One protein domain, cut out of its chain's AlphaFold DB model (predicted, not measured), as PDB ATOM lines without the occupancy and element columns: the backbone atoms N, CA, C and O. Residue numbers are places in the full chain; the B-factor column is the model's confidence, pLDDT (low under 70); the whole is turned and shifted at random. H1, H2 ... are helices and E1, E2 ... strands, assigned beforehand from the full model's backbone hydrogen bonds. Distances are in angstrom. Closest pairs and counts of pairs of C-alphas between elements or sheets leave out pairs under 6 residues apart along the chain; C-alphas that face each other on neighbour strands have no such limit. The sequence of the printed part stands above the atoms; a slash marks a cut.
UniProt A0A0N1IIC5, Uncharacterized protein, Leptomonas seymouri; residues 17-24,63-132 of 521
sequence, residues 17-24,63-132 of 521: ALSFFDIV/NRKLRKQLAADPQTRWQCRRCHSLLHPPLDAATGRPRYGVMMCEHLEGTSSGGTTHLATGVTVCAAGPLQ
ATOM      1  N   ALA A  17     171.677 181.361 197.905       53.56
ATOM      2  CA  ALA A  17     172.137 181.917 196.634       53.56
ATOM      3  C   ALA A  17     170.984 181.982 195.607       53.56
ATOM      4  O   ALA A  17     170.859 182.946 194.854       53.56
ATOM      5  N   LEU A  18     170.082 180.991 195.621       58.72
ATOM      6  CA  LEU A  18     168.919 180.930 194.723       58.72
ATOM      7  C   LEU A  18     167.865 182.010 195.019       58.72
ATOM      8  O   LEU A  18     166.957 182.196 194.219       58.72
ATOM      9  N   SER A  19     167.968 182.725 196.145       68.81
ATOM     10  CA  SER A  19     167.071 183.846 196.458       68.81
ATOM     11  C   SER A  19     167.364 185.107 195.638       68.81
ATOM     12  O   SER A  19     166.503 185.982 195.552       68.81
ATOM     13  N   PHE A  20     168.543 185.177 195.007       76.56
ATOM     14  CA  PHE A  20     168.992 186.316 194.205       76.56
ATOM     15  C   PHE A  20     168.671 186.194 192.719       76.56
ATOM     16  O   PHE A  20     169.014 187.106 191.973       76.56
ATOM     17  N   PHE A  21     168.040 185.107 192.273       80.88
ATOM     18  CA  PHE A  21     167.782 184.895 190.855       80.88
ATOM     19  C   PHE A  21     166.375 184.371 190.585       80.88
ATOM     20  O   PHE A  21     165.855 183.543 191.333       80.88
ATOM     21  N   ASP A  22     165.805 184.808 189.468       81.88
ATOM     22  CA  ASP A  22     164.593 184.249 188.885       81.88
ATOM     23  C   ASP A  22     164.937 183.342 187.702       81.88
ATOM     24  O   ASP A  22     165.780 183.664 186.865       81.88
ATOM     25  N   ILE A  23     164.288 182.177 187.654       81.38
ATOM     26  CA  ILE A  23     164.439 181.224 186.556       81.38
ATOM     27  C   ILE A  23     163.532 181.679 185.418       81.38
ATOM     28  O   ILE A  23     162.312 181.688 185.572       81.38
ATOM     29  N   VAL A  24     164.132 182.011 184.278       82.12
ATOM     30  CA  VAL A  24     163.432 182.366 183.046       82.12
ATOM     31  C   VAL A  24     163.447 181.137 182.130       82.12
ATOM     32  O   VAL A  24     164.523 180.740 181.665       82.12
ATOM     33  N   ASN A  63     156.322 174.876 192.615       62.56
ATOM     34  CA  ASN A  63     156.622 173.455 192.480       62.56
ATOM     35  C   ASN A  63     158.137 173.163 192.432       62.56
ATOM     36  O   ASN A  63     158.821 173.393 191.431       62.56
ATOM     37  N   ARG A  64     158.662 172.579 193.518       62.59
ATOM     38  CA  ARG A  64     160.077 172.182 193.666       62.59
ATOM     39  C   ARG A  64     160.565 171.219 192.572       62.59
ATOM     40  O   ARG A  64     161.747 171.263 192.234       62.59
ATOM     41  N   LYS A  65     159.700 170.345 192.035       65.00
ATOM     42  CA  LYS A  65     160.070 169.409 190.955       65.00
ATOM     43  C   LYS A  65     160.277 170.148 189.633       65.00
ATOM     44  O   LYS A  65     161.302 169.943 188.992       65.00
ATOM     45  N   LEU A  66     159.375 171.072 189.308       69.06
ATOM     46  CA  LEU A  66     159.464 171.908 188.111       69.06
ATOM     47  C   LEU A  66     160.716 172.798 188.135       69.06
ATOM     48  O   LEU A  66     161.444 172.857 187.150       69.06
ATOM     49  N   ARG A  67     161.053 173.397 189.289       66.94
ATOM     50  CA  ARG A  67     162.306 174.164 189.449       66.94
ATOM     51  C   ARG A  67     163.554 173.322 189.193       66.94
ATOM     52  O   ARG A  67     164.494 173.814 188.586       66.94
ATOM     53  N   LYS A  68     163.574 172.064 189.649       69.62
ATOM     54  CA  LYS A  68     164.698 171.148 189.395       69.62
ATOM     55  C   LYS A  68     164.805 170.747 187.926       69.62
ATOM     56  O   LYS A  68     165.919 170.569 187.456       69.62
ATOM     57  N   GLN A  69     163.677 170.588 187.233       71.31
ATOM     58  CA  GLN A  69     163.651 170.273 185.803       71.31
ATOM     59  C   GLN A  69     164.136 171.458 184.963       71.31
ATOM     60  O   GLN A  69     165.031 171.287 184.148       71.31
ATOM     61  N   LEU A  70     163.637 172.669 185.233       70.56
ATOM     62  CA  LEU A  70     164.097 173.889 184.558       70.56
ATOM     63  C   LEU A  70     165.573 174.179 184.864       70.56
ATOM     64  O   LEU A  70     166.345 174.477 183.962       70.56
ATOM     65  N   ALA A  71     166.008 173.987 186.112       67.88
ATOM     66  CA  ALA A  71     167.417 174.060 186.494       67.88
ATOM     67  C   ALA A  71     168.253 172.844 186.038       67.88
ATOM     68  O   ALA A  71     169.396 172.699 186.454       67.88
ATOM     69  N   ALA A  72     167.734 171.932 185.223       71.00
ATOM     70  CA  ALA A  72     168.553 170.924 184.546       71.00
ATOM     71  C   ALA A  72     168.681 171.209 183.044       71.00
ATOM     72  O   ALA A  72     169.563 170.642 182.402       71.00
ATOM     73  N   ASP A  73     167.834 172.089 182.507       76.31
ATOM     74  CA  ASP A  73     167.808 172.458 181.101       76.31
ATOM     75  C   ASP A  73     168.891 173.520 180.802       76.31
ATOM     76  O   ASP A  73     168.879 174.597 181.408       76.31
ATOM     77  N   PRO A  74     169.843 173.238 179.891       72.12
ATOM     78  CA  PRO A  74     170.915 174.163 179.529       72.12
ATOM     79  C   PRO A  74     170.429 175.422 178.790       72.12
ATOM     80  O   PRO A  74     171.186 176.386 178.702       72.12
ATOM     81  N   GLN A  75     169.196 175.445 178.272       76.25
ATOM     82  CA  GLN A  75     168.606 176.623 177.619       76.25
ATOM     83  C   GLN A  75     167.924 177.585 178.605       76.25
ATOM     84  O   GLN A  75     167.503 178.681 178.222       76.25
ATOM     85  N   THR A  76     167.818 177.199 179.876       79.62
ATOM     86  CA  THR A  76     167.217 178.024 180.922       79.62
ATOM     87  C   THR A  76     168.109 179.207 181.277       79.62
ATOM     88  O   THR A  76     169.291 179.051 181.590       79.62
ATOM     89  N   ARG A  77     167.516 180.404 181.305       83.12
ATOM     90  CA  ARG A  77     168.215 181.642 181.667       83.12
ATOM     91  C   ARG A  77     167.911 182.022 183.109       83.12
ATOM     92  O   ARG A  77     166.858 181.692 183.648       83.12
ATOM     93  N   TRP A  78     168.841 182.727 183.736       86.75
ATOM     94  CA  TRP A  78     168.736 183.146 185.129       86.75
ATOM     95  C   TRP A  78     168.820 184.657 185.207       86.75
ATOM     96  O   TRP A  78     169.845 185.241 184.868       86.75
ATOM     97  N   GLN A  79     167.745 185.298 185.643       88.00
ATOM     98  CA  GLN A  79     167.721 186.739 185.817       88.00
ATOM     99  C   GLN A  79     168.175 187.094 187.230       88.00
ATOM    100  O   GLN A  79     167.573 186.654 188.206       88.00
ATOM    101  N   CYS A  80     169.230 187.895 187.359       87.62
ATOM    102  CA  CYS A  80     169.663 188.412 188.653       87.62
ATOM    103  C   CYS A  80     168.633 189.405 189.200       87.62
ATOM    104  O   CYS A  80     168.313 190.387 188.549       87.62
ATOM    105  N   ARG A  81     168.155 189.225 190.428       85.25
ATOM    106  CA  ARG A  81     167.224 190.160 191.080       85.25
ATOM    107  C   ARG A  81     167.869 191.476 191.508       85.25
ATOM    108  O   ARG A  81     167.154 192.410 191.838       85.25
ATOM    109  N   ARG A  82     169.206 191.538 191.552       87.69
ATOM    110  CA  ARG A  82     169.955 192.735 191.971       87.69
ATOM    111  C   ARG A  82     170.258 193.675 190.808       87.69
ATOM    112  O   ARG A  82     170.108 194.876 190.958       87.69
ATOM    113  N   CYS A  83     170.711 193.136 189.677       86.69
ATOM    114  CA  CYS A  83     171.068 193.936 188.498       86.69
ATOM    115  C   CYS A  83     170.190 193.671 187.270       86.69
ATOM    116  O   CYS A  83     170.410 194.280 186.233       86.69
ATOM    117  N   HIS A  84     169.228 192.751 187.361       87.19
ATOM    118  CA  HIS A  84     168.333 192.345 186.270       87.19
ATOM    119  C   HIS A  84     169.011 191.723 185.039       87.19
ATOM    120  O   HIS A  84     168.309 191.343 184.100       87.19
ATOM    121  N   SER A  85     170.334 191.514 185.064       86.12
ATOM    122  CA  SER A  85     171.070 190.816 184.009       86.12
ATOM    123  C   SER A  85     170.592 189.376 183.840       86.12
ATOM    124  O   SER A  85     170.421 188.639 184.814       86.12
ATOM    125  N   LEU A  86     170.425 188.973 182.582       88.12
ATOM    126  CA  LEU A  86     170.141 187.600 182.175       88.12
ATOM    127  C   LEU A  86     171.452 186.831 182.004       88.12
ATOM    128  O   LEU A  86     172.286 187.184 181.174       88.12
ATOM    129  N   LEU A  87     171.613 185.766 182.780       86.19
ATOM    130  CA  LEU A  87     172.808 184.935 182.819       86.19
ATOM    131  C   LEU A  87     172.515 183.530 182.306       86.19
ATOM    132  O   LEU A  87     171.430 182.982 182.520       86.19
ATOM    133  N   HIS A  88     173.529 182.936 181.683       84.62
ATOM    134  CA  HIS A  88     173.536 181.527 181.319       84.62
ATOM    135  C   HIS A  88     174.545 180.802 182.215       84.62
ATOM    136  O   HIS A  88     175.689 181.253 182.322       84.62
ATOM    137  N   PRO A  89     174.157 179.697 182.870       81.56
ATOM    138  CA  PRO A  89     175.094 178.924 183.662       81.56
ATOM    139  C   PRO A  89     176.149 178.295 182.746       81.56
ATOM    140  O   PRO A  89     175.787 177.672 181.746       81.56
ATOM    141  N   PRO A  90     177.443 178.377 183.090       81.12
ATOM    142  CA  PRO A  90     178.480 177.727 182.312       81.12
ATOM    143  C   PRO A  90     178.303 176.213 182.393       81.12
ATOM    144  O   PRO A  90     178.028 175.663 183.464       81.12
ATOM    145  N   LEU A  91     178.452 175.533 181.261       81.00
ATOM    146  CA  LEU A  91     178.302 174.086 181.192       81.00
ATOM    147  C   LEU A  91     179.591 173.395 181.638       81.00
ATOM    148  O   LEU A  91     180.706 173.850 181.379       81.00
ATOM    149  N   ASP A  92     179.437 172.283 182.340       76.69
ATOM    150  CA  ASP A  92     180.534 171.396 182.669       76.69
ATOM    151  C   ASP A  92     180.994 170.646 181.413       76.69
ATOM    152  O   ASP A  92     180.200 169.956 180.778       76.69
ATOM    153  N   ALA A  93     182.275 170.765 181.059       72.19
ATOM    154  CA  ALA A  93     182.805 170.203 179.817       72.19
ATOM    155  C   ALA A  93     182.715 168.665 179.745       72.19
ATOM    156  O   ALA A  93     182.624 168.119 178.652       72.19
ATOM    157  N   ALA A  94     182.727 167.967 180.888       68.12
ATOM    158  CA  ALA A  94     182.679 166.507 180.933       68.12
ATOM    159  C   ALA A  94     181.243 165.961 180.926       68.12
ATOM    160  O   ALA A  94     180.987 164.885 180.394       68.12
ATOM    161  N   THR A  95     180.302 166.683 181.537       76.62
ATOM    162  CA  THR A  95     178.929 166.196 181.749       76.62
ATOM    163  C   THR A  95     177.866 166.948 180.952       76.62
ATOM    164  O   THR A  95     176.707 166.536 180.956       76.62
ATOM    165  N   GLY A  96     178.219 168.068 180.315       74.50
ATOM    166  CA  GLY A  96     177.287 168.978 179.643       74.50
ATOM    167  C   GLY A  96     176.298 169.661 180.594       74.50
ATOM    168  O   GLY A  96     175.378 170.339 180.144       74.50
ATOM    169  N   ARG A  97     176.447 169.470 181.913       76.06
ATOM    170  CA  ARG A  97     175.490 169.958 182.907       76.06
ATOM    171  C   ARG A  97     175.803 171.395 183.329       76.06
ATOM    172  O   ARG A  97     176.966 171.722 183.551       76.06
ATOM    173  N   PRO A  98     174.784 172.240 183.523       77.06
ATOM    174  CA  PRO A  98     174.969 173.617 183.975       77.06
ATOM    175  C   PRO A  98     175.547 173.710 185.398       77.06
ATOM    176  O   PRO A  98     175.074 173.063 186.337       77.06
ATOM    177  N   ARG A  99     176.572 174.552 185.572       77.44
ATOM    178  CA  ARG A  99     177.281 174.798 186.839       77.44
ATOM    179  C   ARG A  99     176.804 176.085 187.509       77.44
ATOM    180  O   ARG A  99     177.532 177.071 187.600       77.44
ATOM    181  N   TYR A 100     175.589 176.048 188.046       75.94
ATOM    182  CA  TYR A 100     174.965 177.192 188.728       75.94
ATOM    183  C   TYR A 100     175.820 177.783 189.840       75.94
ATOM    184  O   TYR A 100     175.913 178.996 189.961       75.94
ATOM    185  N   GLY A 101     176.489 176.933 190.621       73.44
ATOM    186  CA  GLY A 101     177.337 177.406 191.706       73.44
ATOM    187  C   GLY A 101     178.491 178.296 191.233       73.44
ATOM    188  O   GLY A 101     178.799 179.284 191.886       73.44
ATOM    189  N   VAL A 102     179.066 177.990 190.065       77.69
ATOM    190  CA  VAL A 102     180.151 178.780 189.462       77.69
ATOM    191  C   VAL A 102     179.616 180.113 188.949       77.69
ATOM    192  O   VAL A 102     180.169 181.153 189.285       77.69
ATOM    193  N   MET A 103     178.489 180.089 188.226       83.44
ATOM    194  CA  MET A 103     177.802 181.303 187.764       83.44
ATOM    195  C   MET A 103     177.482 182.254 188.919       83.44
ATOM    196  O   MET A 103     177.654 183.460 188.797       83.44
ATOM    197  N   MET A 104     177.009 181.716 190.044       79.06
ATOM    198  CA  MET A 104     176.625 182.510 191.208       79.06
ATOM    199  C   MET A 104     177.823 183.165 191.880       79.06
ATOM    200  O   MET A 104     177.756 184.359 192.149       79.06
ATOM    201  N   CYS A 105     178.902 182.417 192.124       74.06
ATOM    202  CA  CYS A 105     180.121 182.979 192.706       74.06
ATOM    203  C   CYS A 105     180.742 184.031 191.778       74.06
ATOM    204  O   CYS A 105     181.046 185.135 192.219       74.06
ATOM    205  N   GLU A 106     180.840 183.749 190.476       82.44
ATOM    206  CA  GLU A 106     181.411 184.699 189.513       82.44
ATOM    207  C   GLU A 106     180.560 185.971 189.381       82.44
ATOM    208  O   GLU A 106     181.096 187.078 189.432       82.44
ATOM    209  N   HIS A 107     179.231 185.842 189.303       85.88
ATOM    210  CA  HIS A 107     178.342 186.995 189.174       85.88
ATOM    211  C   HIS A 107     178.191 187.789 190.474       85.88
ATOM    212  O   HIS A 107     178.275 189.017 190.464       85.88
ATOM    213  N   LEU A 108     177.919 187.118 191.598       82.62
ATOM    214  CA  LEU A 108     177.629 187.794 192.861       82.62
ATOM    215  C   LEU A 108     178.891 188.216 193.594       82.62
ATOM    216  O   LEU A 108     178.869 189.288 194.171       82.62
ATOM    217  N   GLU A 109     179.965 187.432 193.591       75.88
ATOM    218  CA  GLU A 109     181.168 187.725 194.388       75.88
ATOM    219  C   GLU A 109     182.290 188.337 193.543       75.88
ATOM    220  O   GLU A 109     183.251 188.866 194.097       75.88
ATOM    221  N   GLY A 110     182.185 188.286 192.210       71.38
ATOM    222  CA  GLY A 110     183.224 188.786 191.309       71.38
ATOM    223  C   GLY A 110     184.521 187.976 191.373       71.38
ATOM    224  O   GLY A 110     185.579 188.489 191.019       71.38
ATOM    225  N   THR A 111     184.459 186.730 191.851       64.88
ATOM    226  CA  THR A 111     185.617 185.834 191.965       64.88
ATOM    227  C   THR A 111     185.327 184.495 191.298       64.88
ATOM    228  O   THR A 111     184.215 183.969 191.369       64.88
ATOM    229  N   SER A 112     186.336 183.928 190.632       63.50
ATOM    230  CA  SER A 112     186.252 182.561 190.112       63.50
ATOM    231  C   SER A 112     186.172 181.563 191.267       63.50
ATOM    232  O   SER A 112     186.804 181.749 192.307       63.50
ATOM    233  N   SER A 113     185.462 180.448 191.069       55.16
ATOM    234  CA  SER A 113     185.381 179.355 192.051       55.16
ATOM    235  C   SER A 113     186.750 178.749 192.417       55.16
ATOM    236  O   SER A 113     186.847 178.029 193.407       55.16
ATOM    237  N   GLY A 114     187.800 179.040 191.636       51.38
ATOM    238  CA  GLY A 114     189.198 178.695 191.922       51.38
ATOM    239  C   GLY A 114     189.992 179.753 192.706       51.38
ATOM    240  O   GLY A 114     191.185 179.566 192.917       51.38
ATOM    241  N   GLY A 115     189.372 180.862 193.127       47.41
ATOM    242  CA  GLY A 115     190.023 181.915 193.918       47.41
ATOM    243  C   GLY A 115     190.924 182.870 193.124       47.41
ATOM    244  O   GLY A 115     191.686 183.624 193.725       47.41
ATOM    245  N   THR A 116     190.853 182.854 191.791       46.12
ATOM    246  CA  THR A 116     191.571 183.788 190.911       46.12
ATOM    247  C   THR A 116     190.741 185.045 190.637       46.12
ATOM    248  O   THR A 116     189.512 184.985 190.585       46.12
ATOM    249  N   THR A 117     191.406 186.184 190.416       44.00
ATOM    250  CA  THR A 117     190.770 187.472 190.064       44.00
ATOM    251  C   THR A 117     190.175 187.496 188.653       44.00
ATOM    252  O   THR A 117     189.334 188.338 188.359       44.00
ATOM    253  N   HIS A 118     190.573 186.563 187.785       50.72
ATOM    254  CA  HIS A 118     189.941 186.357 186.482       50.72
ATOM    255  C   HIS A 118     188.724 185.434 186.599       50.72
ATOM    256  O   HIS A 118     188.837 184.326 187.133       50.72
ATOM    257  N   LEU A 119     187.585 185.886 186.061       57.03
ATOM    258  CA  LEU A 119     186.363 185.095 185.882       57.03
ATOM    259  C   LEU A 119     186.662 183.980 184.875       57.03
ATOM    260  O   LEU A 119     187.021 184.255 183.731       57.03
ATOM    261  N   ALA A 120     186.557 182.724 185.303       60.44
ATOM    262  CA  ALA A 120     187.000 181.585 184.506       60.44
ATOM    263  C   ALA A 120     185.979 181.194 183.429       60.44
ATOM    264  O   ALA A 120     186.314 180.436 182.519       60.44
ATOM    265  N   THR A 121     184.737 181.683 183.529       68.31
ATOM    266  CA  THR A 121     183.643 181.264 182.643       68.31
ATOM    267  C   THR A 121     183.004 182.388 181.826       68.31
ATOM    268  O   THR A 121     182.026 182.146 181.124       68.31
ATOM    269  N   GLY A 122     183.557 183.606 181.885       68.31
ATOM    270  CA  GLY A 122     183.037 184.768 181.150       68.31
ATOM    271  C   GLY A 122     181.704 185.307 181.685       68.31
ATOM    272  O   GLY A 122     181.111 186.193 181.071       68.31
ATOM    273  N   VAL A 123     181.227 184.797 182.825       81.56
ATOM    274  CA  VAL A 123     180.055 185.330 183.525       81.56
ATOM    275  C   VAL A 123     180.387 186.733 184.012       81.56
ATOM    276  O   VAL A 123     181.369 186.933 184.718       81.56
ATOM    277  N   THR A 124     179.575 187.715 183.631       82.25
ATOM    278  CA  THR A 124     179.793 189.111 184.017       82.25
ATOM    279  C   THR A 124     179.541 189.312 185.507       82.25
ATOM    280  O   THR A 124     178.636 188.706 186.084       82.25
ATOM    281  N   VAL A 125     180.319 190.190 186.140       84.31
ATOM    282  CA  VAL A 125     180.092 190.591 187.535       84.31
ATOM    283  C   VAL A 125     178.784 191.383 187.636       84.31
ATOM    284  O   VAL A 125     178.406 192.110 186.717       84.31
ATOM    285  N   CYS A 126     178.073 191.238 188.753       86.50
ATOM    286  CA  CYS A 126     176.837 191.958 189.026       86.50
ATOM    287  C   CYS A 126     177.047 193.477 188.933       86.50
ATOM    288  O   CYS A 126     177.823 194.048 189.700       86.50
ATOM    289  N   ALA A 127     176.295 194.142 188.049       82.38
ATOM    290  CA  ALA A 127     176.365 195.596 187.868       82.38
ATOM    291  C   ALA A 127     175.919 196.383 189.117       82.38
ATOM    292  O   ALA A 127     176.322 197.522 189.307       82.38
ATOM    293  N   ALA A 128     175.152 195.753 190.016       83.38
ATOM    294  CA  ALA A 128     174.803 196.304 191.329       83.38
ATOM    295  C   ALA A 128     175.929 196.140 192.379       83.38
ATOM    296  O   ALA A 128     175.687 196.257 193.580       83.38
ATOM    297  N   GLY A 129     177.144 195.800 191.937       79.31
ATOM    298  CA  GLY A 129     178.322 195.565 192.766       79.31
ATOM    299  C   GLY A 129     178.418 194.133 193.318       79.31
ATOM    300  O   GLY A 129     177.385 193.493 193.591       79.31
ATOM    301  N   PRO A 130     179.648 193.610 193.510       75.06
ATOM    302  CA  PRO A 130     179.857 192.302 194.116       75.06
ATOM    303  C   PRO A 130     179.431 192.304 195.594       75.06
ATOM    304  O   PRO A 130     179.688 193.246 196.339       75.06
ATOM    305  N   LEU A 131     178.780 191.229 196.031       71.25
ATOM    306  CA  LEU A 131     178.550 190.892 197.430       71.25
ATOM    307  C   LEU A 131     179.862 190.386 198.012       71.25
ATOM    308  O   LEU A 131     180.188 189.203 197.933       71.25
ATOM    309  N   GLN A 132     180.629 191.295 198.594       55.12
ATOM    310  CA  GLN A 132     181.791 190.907 199.374       55.12
ATOM    311  C   GLN A 132     181.338 190.403 200.743       55.12
ATOM    312  O   GLN A 132     180.536 191.032 201.433       55.12
TER     313      GLN A 132
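Overview. This is residues 17 to 24 and 63 to 132 of the 521 residues of an uncharacterized protein of Leptomonas seymouri (UniProt A0A0N1IIC5). With little regular structure, this is a flat body of loops round helix H3, with a two-stranded antiparallel ribbon, E1 and E2, whose strand E2 is near H3, and with H2 out at one end. The printed part has 78 residues, with 29 in named elements in the order H1, E1, H2, E2, H3, a mixed class. It is compact, radius of gyration of the C-alphas 12.2 A, spanning 34 by 30 by 16 A.

Along the chain. H1, residues 17 to 20, begins at C-alpha 17 (172.137, 181.917, 196.634). E1 is residues 21 to 24, H2 64 to 70, E2 77 to 80. H3, residues 100 to 109, 13.5 A long, ends at C-alpha 109 (181.168, 187.725, 194.388).

Arrangement. E1 and E2 are antiparallel at 149 degrees; N 22 and O 79 are 2.9 A apart, within hydrogen-bond range. H1 and H3 are close but not clearly touching, closest C-alphas Ala 17 and Met 104, 7.1 A. H2 and H3 are apart. In both, every O i to N i+4 pair is within hydrogen-bond range; H1 is too short for one.

Size, cuts and confidence. Residues 25 to 62 are cut out, leaving 14.7 A between C-alphas 24 and 63. The link E2 to H3 is long, 19 residues. Residues under pLDDT 70 include 111 to 122.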